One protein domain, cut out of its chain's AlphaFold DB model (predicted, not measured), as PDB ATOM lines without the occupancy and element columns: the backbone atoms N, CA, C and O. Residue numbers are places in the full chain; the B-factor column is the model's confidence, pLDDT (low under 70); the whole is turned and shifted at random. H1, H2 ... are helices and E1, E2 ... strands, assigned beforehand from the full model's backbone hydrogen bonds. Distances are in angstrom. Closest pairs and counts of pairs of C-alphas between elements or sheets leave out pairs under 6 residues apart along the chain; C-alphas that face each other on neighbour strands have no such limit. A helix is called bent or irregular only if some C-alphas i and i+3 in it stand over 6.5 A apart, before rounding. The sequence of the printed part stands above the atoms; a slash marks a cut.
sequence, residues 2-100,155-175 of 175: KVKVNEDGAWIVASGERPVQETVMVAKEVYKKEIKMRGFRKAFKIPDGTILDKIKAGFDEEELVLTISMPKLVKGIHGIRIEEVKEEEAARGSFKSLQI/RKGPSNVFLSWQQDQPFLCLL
ATOM      1  N   LYS A   2     -24.555  21.457 269.984       90.75
ATOM      2  CA  LYS A   2     -25.880  20.809 270.045       90.75
ATOM      3  C   LYS A   2     -26.791  21.350 268.939       90.75
ATOM      4  O   LYS A   2     -26.931  22.564 268.812       90.75
ATOM      5  N   VAL A   3     -27.449  20.458 268.198       91.06
ATOM      6  CA  VAL A   3     -28.415  20.799 267.137       91.06
ATOM      7  C   VAL A   3     -29.753  20.127 267.430       91.06
ATOM      8  O   VAL A   3     -29.777  18.965 267.830       91.06
ATOM      9  N   LYS A   4     -30.857  20.861 267.280       91.31
ATOM     10  CA  LYS A   4     -32.222  20.380 267.539       91.31
ATOM     11  C   LYS A   4     -33.190  20.915 266.490       91.31
ATOM     12  O   LYS A   4     -33.056  22.059 266.074       91.31
ATOM     13  N   VAL A   5     -34.170  20.108 266.105       88.88
ATOM     14  CA  VAL A   5     -35.309  20.521 265.272       88.88
ATOM     15  C   VAL A   5     -36.505  20.764 266.201       88.88
ATOM     16  O   VAL A   5     -36.621  20.074 267.215       88.88
ATOM     17  N   ASN A   6     -37.339  21.774 265.933       88.19
ATOM     18  CA  ASN A   6     -38.561  21.984 266.723       88.19
ATOM     19  C   ASN A   6     -39.579  20.863 266.495       88.19
ATOM     20  O   ASN A   6     -39.517  20.151 265.496       88.19
ATOM     21  N   GLU A   7     -40.562  20.769 267.389       82.69
ATOM     22  CA  GLU A   7     -41.654  19.791 267.297       82.69
ATOM     23  C   GLU A   7     -42.398  19.880 265.957       82.69
ATOM     24  O   GLU A   7     -42.687  18.858 265.343       82.69
ATOM     25  N   ASP A   8     -42.618  21.098 265.452       83.44
ATOM     26  CA  ASP A   8     -43.348  21.325 264.200       83.44
ATOM     27  C   ASP A   8     -42.482  21.152 262.933       83.44
ATOM     28  O   ASP A   8     -42.967  21.361 261.824       83.44
ATOM     29  N   GLY A   9     -41.185  20.844 263.063       84.31
ATOM     30  CA  GLY A   9     -40.281  20.649 261.920       84.31
ATOM     31  C   GLY A   9     -40.018  21.893 261.055       84.31
ATOM     32  O   GLY A   9     -39.490  21.780 259.951       84.31
ATOM     33  N   ALA A  10     -40.379  23.079 261.539       88.00
ATOM     34  CA  ALA A  10     -40.249  24.359 260.847       88.00
ATOM     35  C   ALA A  10     -38.892  25.046 261.072       88.00
ATOM     36  O   ALA A  10     -38.489  25.900 260.282       88.00
ATOM     37  N   TRP A  11     -38.186  24.695 262.146       89.81
ATOM     38  CA  TRP A  11     -36.985  25.384 262.601       89.81
ATOM     39  C   TRP A  11     -35.918  24.400 263.053       89.81
ATOM     40  O   TRP A  11     -36.196  23.415 263.738       89.81
ATOM     41  N   ILE A  12     -34.668  24.736 262.755       91.31
ATOM     42  CA  ILE A  12     -33.494  24.074 263.309       91.31
ATOM     43  C   ILE A  12     -32.708  25.061 264.164       91.31
ATOM     44  O   ILE A  12     -32.462  26.196 263.763       91.31
ATOM     45  N   VAL A  13     -32.319  24.627 265.359       92.06
ATOM     46  CA  VAL A  13     -31.573  25.421 266.333       92.06
ATOM     47  C   VAL A  13     -30.218  24.776 266.566       92.06
ATOM     48  O   VAL A  13     -30.133  23.632 267.010       92.06
ATOM     49  N   ALA A  14     -29.160  25.535 266.302       91.38
ATOM     50  CA  ALA A  14     -27.786  25.188 266.623       91.38
ATOM     51  C   ALA A  14     -27.318  26.014 267.825       91.38
ATOM     52  O   ALA A  14     -27.528  27.224 267.885       91.38
ATOM     53  N   SER A  15     -26.684  25.361 268.793       91.00
ATOM     54  CA  SER A  15     -26.160  25.999 269.999       91.00
ATOM     55  C   SER A  15     -24.823  25.395 270.403       91.00
ATOM     56  O   SER A  15     -24.577  24.202 270.217       91.00
ATOM     57  N   GLY A  16     -23.946  26.204 270.977       88.56
ATOM     58  CA  GLY A  16     -22.632  25.747 271.405       88.56
ATOM     59  C   GLY A  16     -21.811  26.864 272.015       88.56
ATOM     60  O   GLY A  16     -22.287  27.983 272.174       88.56
ATOM     61  N   GLU A  17     -20.568  26.550 272.337       88.31
ATOM     62  CA  GLU A  17     -19.567  27.524 272.754       88.31
ATOM     63  C   GLU A  17     -18.554  27.685 271.630       88.31
ATOM     64  O   GLU A  17     -18.266  26.729 270.908       88.31
ATOM     65  N   ARG A  18     -18.047  28.901 271.453       82.00
ATOM     66  CA  ARG A  18     -17.022  29.191 270.454       82.00
ATOM     67  C   ARG A  18     -16.039  30.243 270.962       82.00
ATOM     68  O   ARG A  18     -16.468  31.152 271.683       82.00
ATOM     69  N   PRO A  19     -14.761  30.173 270.567       83.69
ATOM     70  CA  PRO A  19     -13.812  31.240 270.838       83.69
ATOM     71  C   PRO A  19     -14.211  32.494 270.051       83.69
ATOM     72  O   PRO A  19     -14.451  32.447 268.845       83.69
ATOM     73  N   VAL A  20     -14.302  33.626 270.737       82.06
ATOM     74  CA  VAL A  20     -14.534  34.946 270.154       82.06
ATOM     75  C   VAL A  20     -13.356  35.821 270.532       82.06
ATOM     76  O   VAL A  20     -13.000  35.932 271.705       82.06
ATOM     77  N   GLN A  21     -12.742  36.437 269.526       83.19
ATOM     78  CA  GLN A  21     -11.679  37.398 269.751       83.19
ATOM     79  C   GLN A  21     -12.303  38.729 270.184       83.19
ATOM     80  O   GLN A  21     -12.952  39.410 269.394       83.19
ATOM     81  N   GLU A  22     -12.111  39.090 271.445       79.81
ATOM     82  CA  GLU A  22     -12.516  40.378 271.982       79.81
ATOM     83  C   GLU A  22     -11.341  41.343 271.868       79.81
ATOM     84  O   GLU A  22     -10.249  41.094 272.389       79.81
ATOM     85  N   THR A  23     -11.557  42.434 271.137       84.62
ATOM     86  CA  THR A  23     -10.562  43.490 270.974       84.62
ATOM     87  C   THR A  23     -11.080  44.799 271.531       84.62
ATOM     88  O   THR A  23     -12.113  45.289 271.077       84.62
ATOM     89  N   VAL A  24     -10.340  45.391 272.466       79.06
ATOM     90  CA  VAL A  24     -10.610  46.748 272.953       79.06
ATOM     91  C   VAL A  24      -9.789  47.719 272.115       79.06
ATOM     92  O   VAL A  24      -8.566  47.587 272.039       79.06
ATOM     93  N   MET A  25     -10.457  48.679 271.476       83.00
ATOM     94  CA  MET A  25      -9.808  49.762 270.740       83.00
ATOM     95  C   MET A  25      -9.943  51.068 271.514       83.00
ATOM     96  O   MET A  25     -11.054  51.484 271.836       83.00
ATOM     97  N   VAL A  26      -8.820  51.735 271.762       80.38
ATOM     98  CA  VAL A  26      -8.765  53.078 272.346       80.38
ATOM     99  C   VAL A  26      -7.987  53.952 271.377       80.38
ATOM    100  O   VAL A  26      -6.924  53.563 270.918       80.38
ATOM    101  N   ALA A  27      -8.525  55.122 271.027       74.88
ATOM    102  CA  ALA A  27      -7.828  56.107 270.193       74.88
ATOM    103  C   ALA A  27      -7.164  55.519 268.922       74.88
ATOM    104  O   ALA A  27      -5.985  55.729 268.671       74.88
ATOM    105  N   LYS A  28      -7.937  54.793 268.097       79.44
ATOM    106  CA  LYS A  28      -7.474  54.114 266.861       79.44
ATOM    107  C   LYS A  28      -6.389  53.042 267.060       79.44
ATOM    108  O   LYS A  28      -5.984  52.432 266.074       79.44
ATOM    109  N   GLU A  29      -5.980  52.761 268.289       81.75
ATOM    110  CA  GLU A  29      -5.037  51.705 268.634       81.75
ATOM    111  C   GLU A  29      -5.767  50.531 269.296       81.75
ATOM    112  O   GLU A  29      -6.718  50.698 270.063       81.75
ATOM    113  N   VAL A  30      -5.343  49.308 268.968       84.06
ATOM    114  CA  VAL A  30      -5.846  48.090 269.614       84.06
ATOM    115  C   VAL A  30      -5.077  47.908 270.914       84.06
ATOM    116  O   VAL A  30      -3.874  47.669 270.892       84.06
ATOM    117  N   TYR A  31      -5.772  48.009 272.039       75.12
ATOM    118  CA  TYR A  31      -5.164  47.986 273.366       75.12
ATOM    119  C   TYR A  31      -5.107  46.576 273.963       75.12
ATOM    120  O   TYR A  31      -4.190  46.227 274.700       75.12
ATOM    121  N   LYS A  32      -6.098  45.739 273.647       79.62
ATOM    122  CA  LYS A  32      -6.239  44.408 274.239       79.62
ATOM    123  C   LYS A  32      -6.842  43.454 273.226       79.62
ATOM    124  O   LYS A  32      -7.817  43.815 272.575       79.62
ATOM    125  N   LYS A  33      -6.267  42.259 273.097       85.38
ATOM    126  CA  LYS A  33      -6.776  41.168 272.261       85.38
ATOM    127  C   LYS A  33      -6.808  39.900 273.106       85.38
ATOM    128  O   LYS A  33      -5.763  39.334 273.401       85.38
ATOM    129  N   GLU A  34      -8.002  39.469 273.484       82.25
ATOM    130  CA  GLU A  34      -8.221  38.231 274.236       82.25
ATOM    131  C   GLU A  34      -9.142  37.299 273.457       82.25
ATOM    132  O   GLU A  34     -10.033  37.745 272.738       82.25
ATOM    133  N   ILE A  35      -8.933  35.992 273.599       84.69
ATOM    134  CA  ILE A  35      -9.855  34.980 273.085       84.69
ATOM    135  C   ILE A  35     -10.719  34.535 274.261       84.69
ATOM    136  O   ILE A  35     -10.210  33.951 275.213       84.69
ATOM    137  N   LYS A  36     -12.022  34.819 274.201       85.81
ATOM    138  CA  LYS A  36     -12.990  34.380 275.211       85.81
ATOM    139  C   LYS A  36     -13.930  33.345 274.620       85.81
ATOM    140  O   LYS A  36     -14.405  33.502 273.497       85.81
ATOM    141  N   MET A  37     -14.243  32.306 275.385       83.62
ATOM    142  CA  MET A  37     -15.283  31.353 275.005       83.62
ATOM    143  C   MET A  37     -16.650  31.996 275.231       83.62
ATOM    144  O   MET A  37     -16.983  32.380 276.350       83.62
ATOM    145  N   ARG A  38     -17.442  32.140 274.167       86.88
ATOM    146  CA  ARG A  38     -18.799  32.687 274.238       86.88
ATOM    147  C   ARG A  38     -19.802  31.660 273.736       86.88
ATOM    148  O   ARG A  38     -19.626  31.074 272.666       86.88
ATOM    149  N   GLY A  39     -20.885  31.493 274.490       87.25
ATOM    150  CA  GLY A  39     -22.051  30.747 274.033       87.25
ATOM    151  C   GLY A  39     -22.686  31.413 272.811       87.25
ATOM    152  O   GLY A  39     -22.787  32.639 272.736       87.25
ATOM    153  N   PHE A  40     -23.125  30.614 271.850       85.88
ATOM    154  CA  PHE A  40     -23.937  31.061 270.730       85.88
ATOM    155  C   PHE A  40     -25.160  30.165 270.579       85.88
ATOM    156  O   PHE A  40     -25.139  28.970 270.890       85.88
ATOM    157  N   ARG A  41     -26.227  30.760 270.056       88.19
ATOM    158  CA  ARG A  41     -27.454  30.078 269.675       88.19
ATOM    159  C   ARG A  41     -27.969  30.725 268.397       88.19
ATOM    160  O   ARG A  41     -28.051  31.944 268.314       88.19
ATOM    161  N   LYS A  42     -28.253  29.911 267.386       87.00
ATOM    162  CA  LYS A  42     -28.771  30.339 266.083       87.00
ATOM    163  C   LYS A  42     -29.947  29.463 265.691       87.00
ATOM    164  O   LYS A  42     -29.907  28.254 265.918       87.00
ATOM    165  N   ALA A  43     -30.969  30.073 265.106       87.62
ATOM    166  CA  ALA A  43     -32.152  29.394 264.605       87.62
ATOM    167  C   ALA A  43     -32.314  29.675 263.108       87.62
ATOM    168  O   ALA A  43     -32.127  30.804 262.656       87.62
ATOM    169  N   PHE A  44     -32.671  28.649 262.344       88.19
ATOM    170  CA  PHE A  44     -32.870  28.741 260.901       88.19
ATOM    171  C   PHE A  44     -34.199  28.119 260.516       88.19
ATOM    172  O   PHE A  44     -34.597  27.103 261.093       88.19
ATOM    173  N   LYS A  45     -34.863  28.707 259.518       89.44
ATOM    174  CA  LYS A  45     -36.068  28.112 258.940       89.44
ATOM    175  C   LYS A  45     -35.708  26.869 258.134       89.44
ATOM    176  O   LYS A  45     -34.798  26.909 257.305       89.44
ATOM    177  N   ILE A  46     -36.447  25.789 258.352       89.06
ATOM    178  CA  ILE A  46     -36.367  24.588 257.529       89.06
ATOM    179  C   ILE A  46     -37.129  24.851 256.229       89.06
ATOM    180  O   ILE A  46     -38.296  25.240 256.278       89.06
ATOM    181  N   PRO A  47     -36.494  24.675 255.059       85.19
ATOM    182  CA  PRO A  47     -37.189  24.810 253.794       85.19
ATOM    183  C   PRO A  47     -38.328  23.817 253.610       85.19
ATOM    184  O   PRO A  47     -38.207  22.642 253.974       85.19
ATOM    185  N   ASP A  48     -39.367  24.269 252.914       82.81
ATOM    186  CA  ASP A  48     -40.466  23.414 252.487       82.81
ATOM    187  C   ASP A  48     -39.952  22.261 251.615       82.81
ATOM    188  O   ASP A  48     -39.046  22.410 250.788       82.81
ATOM    189  N   GLY A  49     -40.534  21.080 251.821       83.56
ATOM    190  CA  GLY A  49     -40.112  19.866 251.135       83.56
ATOM    191  C   GLY A  49     -38.778  19.303 251.631       83.56
ATOM    192  O   GLY A  49     -38.156  18.546 250.896       83.56
ATOM    193  N   THR A  50     -38.317  19.635 252.840       87.75
ATOM    194  CA  THR A  50     -37.198  18.926 253.487       87.75
ATOM    195  C   THR A  50     -37.676  17.606 254.100       87.75
ATOM    196  O   THR A  50     -38.719  17.559 254.746       87.75
ATOM    197  N   ILE A  51     -36.901  16.528 253.946       89.50
ATOM    198  CA  ILE A  51     -37.165  15.254 254.632       89.50
ATOM    199  C   ILE A  51     -36.556  15.325 256.039       89.50
ATOM    200  O   ILE A  51     -35.355  15.095 256.200       89.50
ATOM    201  N   LEU A  52     -37.380  15.648 257.042       89.38
ATOM    202  CA  LEU A  52     -36.941  15.919 258.419       89.38
ATOM    203  C   LEU A  52     -36.106  14.783 259.023       89.38
ATOM    204  O   LEU A  52     -35.014  15.030 259.530       89.38
ATOM    205  N   ASP A  53     -36.548  13.536 258.862       89.31
ATOM    206  CA  ASP A  53     -35.865  12.345 259.399       89.31
ATOM    207  C   ASP A  53     -34.462  12.122 258.818       89.31
ATOM    208  O   ASP A  53     -33.658  11.360 259.355       89.31
ATOM    209  N   LYS A  54     -34.162  12.756 257.682       90.69
ATOM    210  CA  LYS A  54     -32.875  12.640 256.993       90.69
ATOM    211  C   LYS A  54     -32.012  13.886 257.150       90.69
ATOM    212  O   LYS A  54     -30.967  13.968 256.501       90.69
ATOM    213  N   ILE A  55     -32.420  14.837 257.991       89.94
ATOM    214  CA  ILE A  55     -31.558  15.945 258.384       89.94
ATOM    215  C   ILE A  55     -30.373  15.371 259.158       89.94
ATOM    216  O   ILE A  55     -30.531  14.598 260.102       89.94
ATOM    217  N   LYS A  56     -29.164  15.754 258.751       91.12
ATOM    218  CA  LYS A  56     -27.923  15.356 259.420       91.12
ATOM    219  C   LYS A  56     -27.138  16.590 259.810       91.12
ATOM    220  O   LYS A  56     -27.100  17.558 259.055       91.12
ATOM    221  N   ALA A  57     -26.483  16.530 260.961       90.44
ATOM    222  CA  ALA A  57     -25.562  17.558 261.411       90.44
ATOM    223  C   ALA A  57     -24.218  16.921 261.773       90.44
ATOM    224  O   ALA A  57     -24.186  15.877 262.423       90.44
ATOM    225  N   GLY A  58     -23.129  17.550 261.348       89.81
ATOM    226  CA  GLY A  58     -21.763  17.185 261.709       89.81
ATOM    227  C   GLY A  58     -20.996  18.437 262.106       89.81
ATOM    228  O   GLY A  58     -21.169  19.481 261.478       89.81
ATOM    229  N   PHE A  59     -20.195  18.348 263.160       88.38
ATOM    230  CA  PHE A  59     -19.319  19.433 263.587       88.38
ATOM    231  C   PHE A  59     -17.872  18.996 263.400       88.38
ATOM    232  O   PHE A  59     -17.491  17.938 263.893       88.38
ATOM    233  N   ASP A  60     -17.119  19.804 262.668       88.44
ATOM    234  CA  ASP A  60     -15.677  19.668 262.534       88.44
ATOM    235  C   ASP A  60     -15.016  20.529 263.618       88.44
ATOM    236  O   ASP A  60     -15.201  21.748 263.637       88.44
ATOM    237  N   GLU A  61     -14.326  19.891 264.565       84.25
ATOM    238  CA  GLU A  61     -13.686  20.584 265.689       84.25
ATOM    239  C   GLU A  61     -12.406  21.320 265.276       84.25
ATOM    240  O   GLU A  61     -12.060  22.316 265.910       84.25
ATOM    241  N   GLU A  62     -11.733  20.873 264.213       84.44
ATOM    242  CA  GLU A  62     -10.492  21.479 263.723       84.44
ATOM    243  C   GLU A  62     -10.803  22.748 262.925       84.44
ATOM    244  O   GLU A  62     -10.260  23.818 263.202       84.44
ATOM    245  N   GLU A  63     -11.753  22.656 261.993       84.19
ATOM    246  CA  GLU A  63     -12.177  23.783 261.152       84.19
ATOM    247  C   GLU A  63     -13.217  24.684 261.843       84.19
ATOM    248  O   GLU A  63     -13.543  25.771 261.360       84.19
ATOM    249  N   LEU A  64     -13.757  24.249 262.989       82.50
ATOM    250  CA  LEU A  64     -14.851  24.900 263.721       82.50
ATOM    251  C   LEU A  64     -16.109  25.113 262.857       82.50
ATOM    252  O   LEU A  64     -16.867  26.072 263.056       82.50
ATOM    253  N   VAL A  65     -16.361  24.202 261.913       85.06
ATOM    254  CA  VAL A  65     -17.471  24.284 260.954       85.06
ATOM    255  C   VAL A  65     -18.605  23.348 261.359       85.06
ATOM    256  O   VAL A  65     -18.447  22.131 261.456       85.06
ATOM    257  N   LEU A  66     -19.804  23.913 261.531       86.44
ATOM    258  CA  LEU A  66     -21.041  23.137 261.607       86.44
ATOM    259  C   LEU A  66     -21.605  22.933 260.204       86.44
ATOM    260  O   LEU A  66     -21.965  23.899 259.533       86.44
ATOM    261  N   THR A  67     -21.747  21.674 259.811       89.50
ATOM    262  CA  THR A  67     -22.397  21.270 258.569       89.50
ATOM    263  C   THR A  67     -23.777  20.708 258.866       89.50
ATOM    264  O   THR A  67     -23.901  19.736 259.611       89.50
ATOM    265  N   ILE A  68     -24.815  21.272 258.245       90.19
ATOM    266  CA  ILE A  68     -26.183  20.740 258.297       90.19
ATOM    267  C   ILE A  68     -26.606  20.346 256.880       90.19
ATOM    268  O   ILE A  68     -26.635  21.174 255.974       90.19
ATOM    269  N   SER A  69     -26.929  19.067 256.694       90.25
ATOM    270  CA  SER A  69     -27.426  18.505 255.436       90.25
ATOM    271  C   SER A  69     -28.934  18.307 255.511       90.25
ATOM    272  O   SER A  69     -29.421  17.586 256.382       90.25
ATOM    273  N   MET A  70     -29.664  18.928 254.583       89.44
ATOM    274  CA  MET A  70     -31.131  18.939 254.550       89.44
ATOM    275  C   MET A  70     -31.611  18.438 253.182       89.44
ATOM    276  O   MET A  70     -31.630  19.199 252.211       89.44
ATOM    277  N   PRO A  71     -31.934  17.142 253.054       88.19
ATOM    278  CA  PRO A  71     -32.320  16.572 251.772       88.19
ATOM    279  C   PRO A  71     -33.727  17.015 251.371       88.19
ATOM    280  O   PRO A  71     -34.654  17.009 252.185       88.19
ATOM    281  N   LYS A  72     -33.889  17.350 250.089       84.25
ATOM    282  CA  LYS A  72     -35.184  17.704 249.495       84.25
ATOM    283  C   LYS A  72     -36.002  16.447 249.168       84.25
ATOM    284  O   LYS A  72     -35.446  15.418 248.790       84.25
ATOM    285  N   LEU A  73     -37.324  16.555 249.272       80.69
ATOM    286  CA  LEU A  73     -38.313  15.510 249.004       80.69
ATOM    287  C   LEU A  73     -38.522  15.290 247.499       80.69
ATOM    288  O   LEU A  73     -38.611  14.153 247.047       80.69
ATOM    289  N   VAL A  74     -38.566  16.373 246.718       75.12
ATOM    290  CA  VAL A  74     -38.766  16.351 245.260       75.12
ATOM    291  C   VAL A  74     -37.530  16.854 244.520       75.12
ATOM    292  O   VAL A  74     -36.878  17.817 244.925       75.12
ATOM    293  N   LYS A  75     -37.209  16.195 243.401       68.44
ATOM    294  CA  LYS A  75     -36.127  16.596 242.496       68.44
ATOM    295  C   LYS A  75     -36.606  17.767 241.627       68.44
ATOM    296  O   LYS A  75     -37.592  17.628 240.914       68.44
ATOM    297  N   GLY A  76     -35.918  18.907 241.681       64.75
ATOM    298  CA  GLY A  76     -36.217  20.092 240.864       64.75
ATOM    299  C   GLY A  76     -35.603  21.379 241.427       64.75
ATOM    300  O   GLY A  76     -35.281  21.453 242.616       64.75
ATOM    301  N   ILE A  77     -35.436  22.403 240.582       58.84
ATOM    302  CA  ILE A  77     -34.944  23.723 241.003       58.84
ATOM    303  C   ILE A  77     -36.119  24.507 241.591       58.84
ATOM    304  O   ILE A  77     -36.840  25.198 240.883       58.84
ATOM    305  N   HIS A  78     -36.309  24.390 242.901       61.97
ATOM    306  CA  HIS A  78     -37.080  25.367 243.663       61.97
ATOM    307  C   HIS A  78     -36.096  26.397 244.219       61.97
ATOM    308  O   HIS A  78     -35.153  26.029 244.929       61.97
ATOM    309  N   GLY A  79     -36.292  27.668 243.856       57.22
ATOM    310  CA  GLY A  79     -35.551  28.794 244.415       57.22
ATOM    311  C   GLY A  79     -35.909  28.949 245.887       57.22
ATOM    312  O   GLY A  79     -36.908  29.570 246.225       57.22
ATOM    313  N   ILE A  80     -35.121  28.329 246.759       62.03
ATOM    314  CA  ILE A  80     -35.349  28.335 248.201       62.03
ATOM    315  C   ILE A  80     -34.345  29.301 248.823       62.03
ATOM    316  O   ILE A  80     -33.135  29.088 248.732       62.03
ATOM    317  N   ARG A  81     -34.854  30.353 249.468       68.06
ATOM    318  CA  ARG A  81     -34.060  31.243 250.319       68.06
ATOM    319  C   ARG A  81     -34.009  30.652 251.724       68.06
ATOM    320  O   ARG A  81     -35.047  30.339 252.298       68.06
ATOM    321  N   ILE A  82     -32.805  30.505 252.260       74.00
ATOM    322  CA  ILE A  82     -32.588  30.119 253.656       74.00
ATOM    323  C   ILE A  82     -32.582  31.399 254.487       74.00
ATOM    324  O   ILE A  82     -31.973  32.396 254.091       74.00
ATOM    325  N   GLU A  83     -33.281  31.375 255.613       76.69
ATOM    326  CA  GLU A  83     -33.454  32.531 256.484       76.69
ATOM    327  C   GLU A  83     -32.972  32.196 257.897       76.69
ATOM    328  O   GLU A  83     -33.460  31.255 258.532       76.69
ATOM    329  N   GLU A  84     -31.979  32.957 258.366       79.62
ATOM    330  CA  GLU A  84     -31.628  33.005 259.784       79.62
ATOM    331  C   GLU A  84     -32.680  33.855 260.491       79.62
ATOM    332  O   GLU A  84     -32.940  34.991 260.094       79.62
ATOM    333  N   VAL A  85     -33.283  33.294 261.532       78.56
ATOM    334  CA  VAL A  85     -34.352  33.949 262.277       78.56
ATOM    335  C   VAL A  85     -33.835  34.388 263.632       78.56
ATOM    336  O   VAL A  85     -33.022  33.706 264.265       78.56
ATOM    337  N   LYS A  86     -34.283  35.571 264.062       77.56
ATOM    338  CA  LYS A  86     -33.893  36.126 265.356       77.56
ATOM    339  C   LYS A  86     -34.328  35.178 266.467       77.56
ATOM    340  O   LYS A  86     -35.405  34.586 266.427       77.56
ATOM    341  N   GLU A  87     -33.492  35.065 267.492       64.00
ATOM    342  CA  GLU A  87     -33.703  34.130 268.600       64.00
ATOM    343  C   GLU A  87     -35.076  34.302 269.280       64.00
ATOM    344  O   GLU A  87     -35.722  33.322 269.653       64.00
ATOM    345  N   GLU A  88     -35.544  35.544 269.386       63.00
ATOM    346  CA  GLU A  88     -36.822  35.924 269.995       63.00
ATOM    347  C   GLU A  88     -38.039  35.401 269.216       63.00
ATOM    348  O   GLU A  88     -39.051  35.038 269.817       63.00
ATOM    349  N   GLU A  89     -37.943  35.335 267.887       59.59
ATOM    350  CA  GLU A  89     -39.010  34.852 267.003       59.59
ATOM    351  C   GLU A  89     -39.084  33.323 267.037       59.59
ATOM    352  O   GLU A  89     -40.174  32.759 267.150       59.59
ATOM    353  N   ALA A  90     -37.927  32.652 267.078       55.66
ATOM    354  CA  ALA A  90     -37.863  31.211 267.293       55.66
ATOM    355  C   ALA A  90     -38.421  30.818 268.675       55.66
ATOM    356  O   ALA A  90     -39.142  29.838 268.792       55.66
ATOM    357  N   ALA A  91     -38.165  31.595 269.732       54.66
ATOM    358  CA  ALA A  91     -38.645  31.279 271.083       54.66
ATOM    359  C   ALA A  91     -40.181  31.328 271.247       54.66
ATOM    360  O   ALA A  91     -40.718  30.687 272.154       54.66
ATOM    361  N   ARG A  92     -40.899  32.069 270.387       55.16
ATOM    362  CA  ARG A  92     -42.372  32.157 270.419       55.16
ATOM    363  C   ARG A  92     -43.058  30.913 269.844       55.16
ATOM    364  O   ARG A  92     -44.151  30.583 270.298       55.16
ATOM    365  N   GLY A  93     -42.418  30.208 268.908       49.50
ATOM    366  CA  GLY A  93     -42.880  28.920 268.386       49.50
ATOM    367  C   GLY A  93     -42.312  27.762 269.205       49.50
ATOM    368  O   GLY A  93     -41.162  27.399 269.006       49.50
ATOM    369  N   SER A  94     -43.084  27.246 270.167       47.00
ATOM    370  CA  SER A  94     -42.897  25.976 270.914       47.00
ATOM    371  C   SER A  94     -41.523  25.622 271.532       47.00
ATOM    372  O   SER A  94     -41.416  24.624 272.234       47.00
ATOM    373  N   PHE A  95     -40.476  26.446 271.448       47.78
ATOM    374  CA  PHE A  95     -39.167  26.139 272.051       47.78
ATOM    375  C   PHE A  95     -39.068  26.397 273.565       47.78
ATOM    376  O   PHE A  95     -37.977  26.299 274.136       47.78
ATOM    377  N   LYS A  96     -40.186  26.691 274.245       43.78
ATOM    378  CA  LYS A  96     -40.225  27.016 275.686       43.78
ATOM    379  C   LYS A  96     -39.635  25.920 276.592       43.78
ATOM    380  O   LYS A  96     -39.238  26.228 277.709       43.78
ATOM    381  N   SER A  97     -39.546  24.673 276.120       42.16
ATOM    382  CA  SER A  97     -39.081  23.522 276.912       42.16
ATOM    383  C   SER A  97     -37.556  23.308 276.904       42.16
ATOM    384  O   SER A  97     -37.012  22.609 277.758       42.16
ATOM    385  N   LEU A  98     -36.802  23.935 275.994       40.50
ATOM    386  CA  LEU A  98     -35.348  23.747 275.946       40.50
ATOM    387  C   LEU A  98     -34.620  24.711 276.887       40.50
ATOM    388  O   LEU A  98     -33.857  25.569 276.445       40.50
ATOM    389  N   GLN A  99     -34.829  24.546 278.195       37.94
ATOM    390  CA  GLN A  99     -33.966  25.155 279.202       37.94
ATOM    391  C   GLN A  99     -32.574  24.517 279.117       37.94
ATOM    392  O   GLN A  99     -32.303  23.460 279.679       37.94
ATOM    393  N   ILE A 100     -31.680  25.153 278.370       39.50
ATOM    394  CA  ILE A 100     -30.244  25.000 278.572       39.50
ATOM    395  C   ILE A 100     -29.816  26.329 279.168       39.50
ATOM    396  O   ILE A 100     -29.863  27.358 278.496       39.50
ATOM    397  N   ARG A 155     -16.307  19.277 243.376       30.64
ATOM    398  CA  ARG A 155     -16.783  17.902 243.192       30.64
ATOM    399  C   ARG A 155     -18.292  17.948 242.984       30.64
ATOM    400  O   ARG A 155     -19.047  18.211 243.912       30.64
ATOM    401  N   LYS A 156     -18.724  17.708 241.744       28.48
ATOM    402  CA  LYS A 156     -20.139  17.530 241.393       28.48
ATOM    403  C   LYS A 156     -20.670  16.265 242.084       28.48
ATOM    404  O   LYS A 156     -20.167  15.175 241.827       28.48
ATOM    405  N   GLY A 157     -21.677  16.422 242.940       33.72
ATOM    406  CA  GLY A 157     -22.408  15.357 243.636       33.72
ATOM    407  C   GLY A 157     -23.867  15.776 243.884       33.72
ATOM    408  O   GLY A 157     -24.175  16.957 243.762       33.72
ATOM    409  N   PRO A 158     -24.795  14.836 244.136       36.00
ATOM    410  CA  PRO A 158     -26.215  15.008 243.826       36.00
ATOM    411  C   PRO A 158     -26.942  15.972 244.778       36.00
ATOM    412  O   PRO A 158     -26.878  15.792 245.987       36.00
ATOM    413  N   SER A 159     -27.662  16.944 244.201       43.28
ATOM    414  CA  SER A 159     -28.834  17.698 244.702       43.28
ATOM    415  C   SER A 159     -29.051  17.819 246.225       43.28
ATOM    416  O   SER A 159     -30.176  17.636 246.697       43.28
ATOM    417  N   ASN A 160     -28.013  18.141 246.994       42.97
ATOM    418  CA  ASN A 160     -28.080  18.328 248.442       42.97
ATOM    419  C   ASN A 160     -27.750  19.783 248.771       42.97
ATOM    420  O   ASN A 160     -26.757  20.314 248.288       42.97
ATOM    421  N   VAL A 161     -28.578  20.423 249.595       48.44
ATOM    422  CA  VAL A 161     -28.287  21.770 250.099       48.44
ATOM    423  C   VAL A 161     -27.257  21.633 251.215       48.44
ATOM    424  O   VAL A 161     -27.520  20.960 252.215       48.44
ATOM    425  N   PHE A 162     -26.088  22.239 251.017       44.97
ATOM    426  CA  PHE A 162     -24.981  22.218 251.966       44.97
ATOM    427  C   PHE A 162     -24.879  23.571 252.666       44.97
ATOM    428  O   PHE A 162     -24.667  24.598 252.022       44.97
ATOM    429  N   LEU A 163     -25.047  23.574 253.987       46.56
ATOM    430  CA  LEU A 163     -24.807  24.748 254.816       46.56
ATOM    431  C   LEU A 163     -23.455  24.585 255.504       46.56
ATOM    432  O   LEU A 163     -23.353  23.820 256.461       46.56
ATOM    433  N   SER A 164     -22.442  25.300 255.011       44.94
ATOM    434  CA  SER A 164     -21.221  25.579 255.766       44.94
ATOM    435  C   SER A 164     -21.340  26.956 256.407       44.94
ATOM    436  O   SER A 164     -21.857  27.906 255.811       44.94
ATOM    437  N   TRP A 165     -20.893  27.060 257.651       44.19
ATOM    438  CA  TRP A 165     -20.955  28.299 258.406       44.19
ATOM    439  C   TRP A 165     -19.568  28.654 258.936       44.19
ATOM    440  O   TRP A 165     -18.960  27.854 259.642       44.19
ATOM    441  N   GLN A 166     -19.090  29.855 258.603       35.56
ATOM    442  CA  GLN A 166     -17.836  30.434 259.089       35.56
ATOM    443  C   GLN A 166     -18.037  31.948 259.266       35.56
ATOM    444  O   GLN A 166     -18.762  32.582 258.496       35.56
ATOM    445  N   GLN A 167     -17.484  32.523 260.335       38.47
ATOM    446  CA  GLN A 167     -17.783  33.898 260.755       38.47
ATOM    447  C   GLN A 167     -17.278  34.944 259.731       38.47
ATOM    448  O   GLN A 167     -16.193  34.795 259.182       38.47
ATOM    449  N   ASP A 168     -18.077  35.997 259.504       38.12
ATOM    450  CA  ASP A 168     -17.858  37.152 258.600       38.12
ATOM    451  C   ASP A 168     -18.058  36.949 257.083       38.12
ATOM    452  O   ASP A 168     -17.672  37.811 256.291       38.12
ATOM    453  N   GLN A 169     -18.732  35.880 256.646       33.34
ATOM    454  CA  GLN A 169     -19.188  35.742 255.253       33.34
ATOM    455  C   GLN A 169     -20.721  35.609 255.164       33.34
ATOM    456  O   GLN A 169     -21.316  34.865 255.948       33.34
ATOM    457  N   PRO A 170     -21.393  36.301 254.220       33.50
ATOM    458  CA  PRO A 170     -22.773  35.974 253.876       33.50
ATOM    459  C   PRO A 170     -22.848  34.548 253.308       33.50
ATOM    460  O   PRO A 170     -21.904  34.078 252.676       33.50
ATOM    461  N   PHE A 171     -23.981  33.873 253.533       37.75
ATOM    462  CA  PHE A 171     -24.219  32.487 253.119       37.75
ATOM    463  C   PHE A 171     -23.823  32.242 251.655       37.75
ATOM    464  O   PHE A 171     -24.448  32.774 250.736       37.75
ATOM    465  N   LEU A 172     -22.824  31.386 251.437       33.88
ATOM    466  CA  LEU A 172     -22.574  30.772 250.137       33.88
ATOM    467  C   LEU A 172     -23.405  29.491 250.064       33.88
ATOM    468  O   LEU A 172     -23.028  28.450 250.592       33.88
ATOM    469  N   CYS A 173     -24.568  29.589 249.424       33.31
ATOM    470  CA  CYS A 173     -25.352  28.421 249.048       33.31
ATOM    471  C   CYS A 173     -24.602  27.712 247.906       33.31
ATOM    472  O   CYS A 173     -24.603  28.197 246.774       33.31
ATOM    473  N   LEU A 174     -23.903  26.616 248.204       34.16
ATOM    474  CA  LEU A 174     -23.305  25.755 247.182       34.16
ATOM    475  C   LEU A 174     -24.415  24.842 246.637       34.16
ATOM    476  O   LEU A 174     -24.899  23.965 247.354       34.16
ATOM    477  N   LEU A 175     -24.860  25.124 245.406       34.06
ATOM    478  CA  LEU A 175     -25.819  24.323 244.628       34.06
ATOM    479  C   LEU A 175     -25.112  23.261 243.781       34.06
ATOM    480  O   LEU A 175     -24.028  23.573 243.233       34.06
TER     481      LEU A 175
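This is residues 2 to 100 and 155 to 175 of the 175 residues of the protein "SHSP domain-containing protein" of Camellia sinensis var. sinensis (UniProt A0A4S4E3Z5). A long, bent two-stranded hairpin, E2 and E3, reaches out as an arm from a small loose body, with short E1 beside E2 at its base. There a second small sheet, E4 E5 E6, lies on one side of the base and the short helix H1 on the other. The printed part has 120 residues, 59 of them, under half, in named elements, in the order E1 E2 E3 E4 E5 H1 E6; the class is mostly strand. Both sheets, E1 - E2 - E3 and E4 - E5 - E6, are antiparallel. The whole is loose, radius of gyration of the C-alphas 17.2 A, spanning 55 by 40 by 25 A.

E1, residues 2 to 5, begins at C-alpha 2 (-25.880, 20.809, 270.045). E2, residues 11 to 26, is 40.7 A long and bends by 66 degrees at residue 16; E3, residues 29 to 45, is 40.2 A long and bends by 85 degrees at residue 32. E4 is residues 56 to 60, E5 65 to 71, H1 87 to 92. E6, residues 160 to 163, ends at C-alpha 163 (-24.807, 24.748, 254.816).

E1 E2 E3 is a meander, each strand the antiparallel neighbour of the one before; N 4 and O 13 are 2.9 A apart, N 20 and O 36 2.8 A. H1 is on this sheet at a height of 9.2 A, its closest C-alphas to E3 being Glu 87 and Ala 43, 6.4 A. In H1, 1 of 2 O i to N i+4 pairs is within hydrogen-bond range. The closest C-alphas of E1 and E4, Val 3 and Ala 57, are 7.2 A apart. In the hairpin E4 and E5, N 58 and O 67 are 2.9 A apart; between E5 and E6, N 68 and O 163 are 3.4 A apart.

The farthest C-alphas, Ala 27 and Val 74, are 56.2 A apart. Residues 101 to 154 are not printed, with 38.5 A between C-alphas 100 and 155. The link from E5 to H1 is long. Confidence is under 70 at residues 75 to 81, 87 to 100 and 155 to 175.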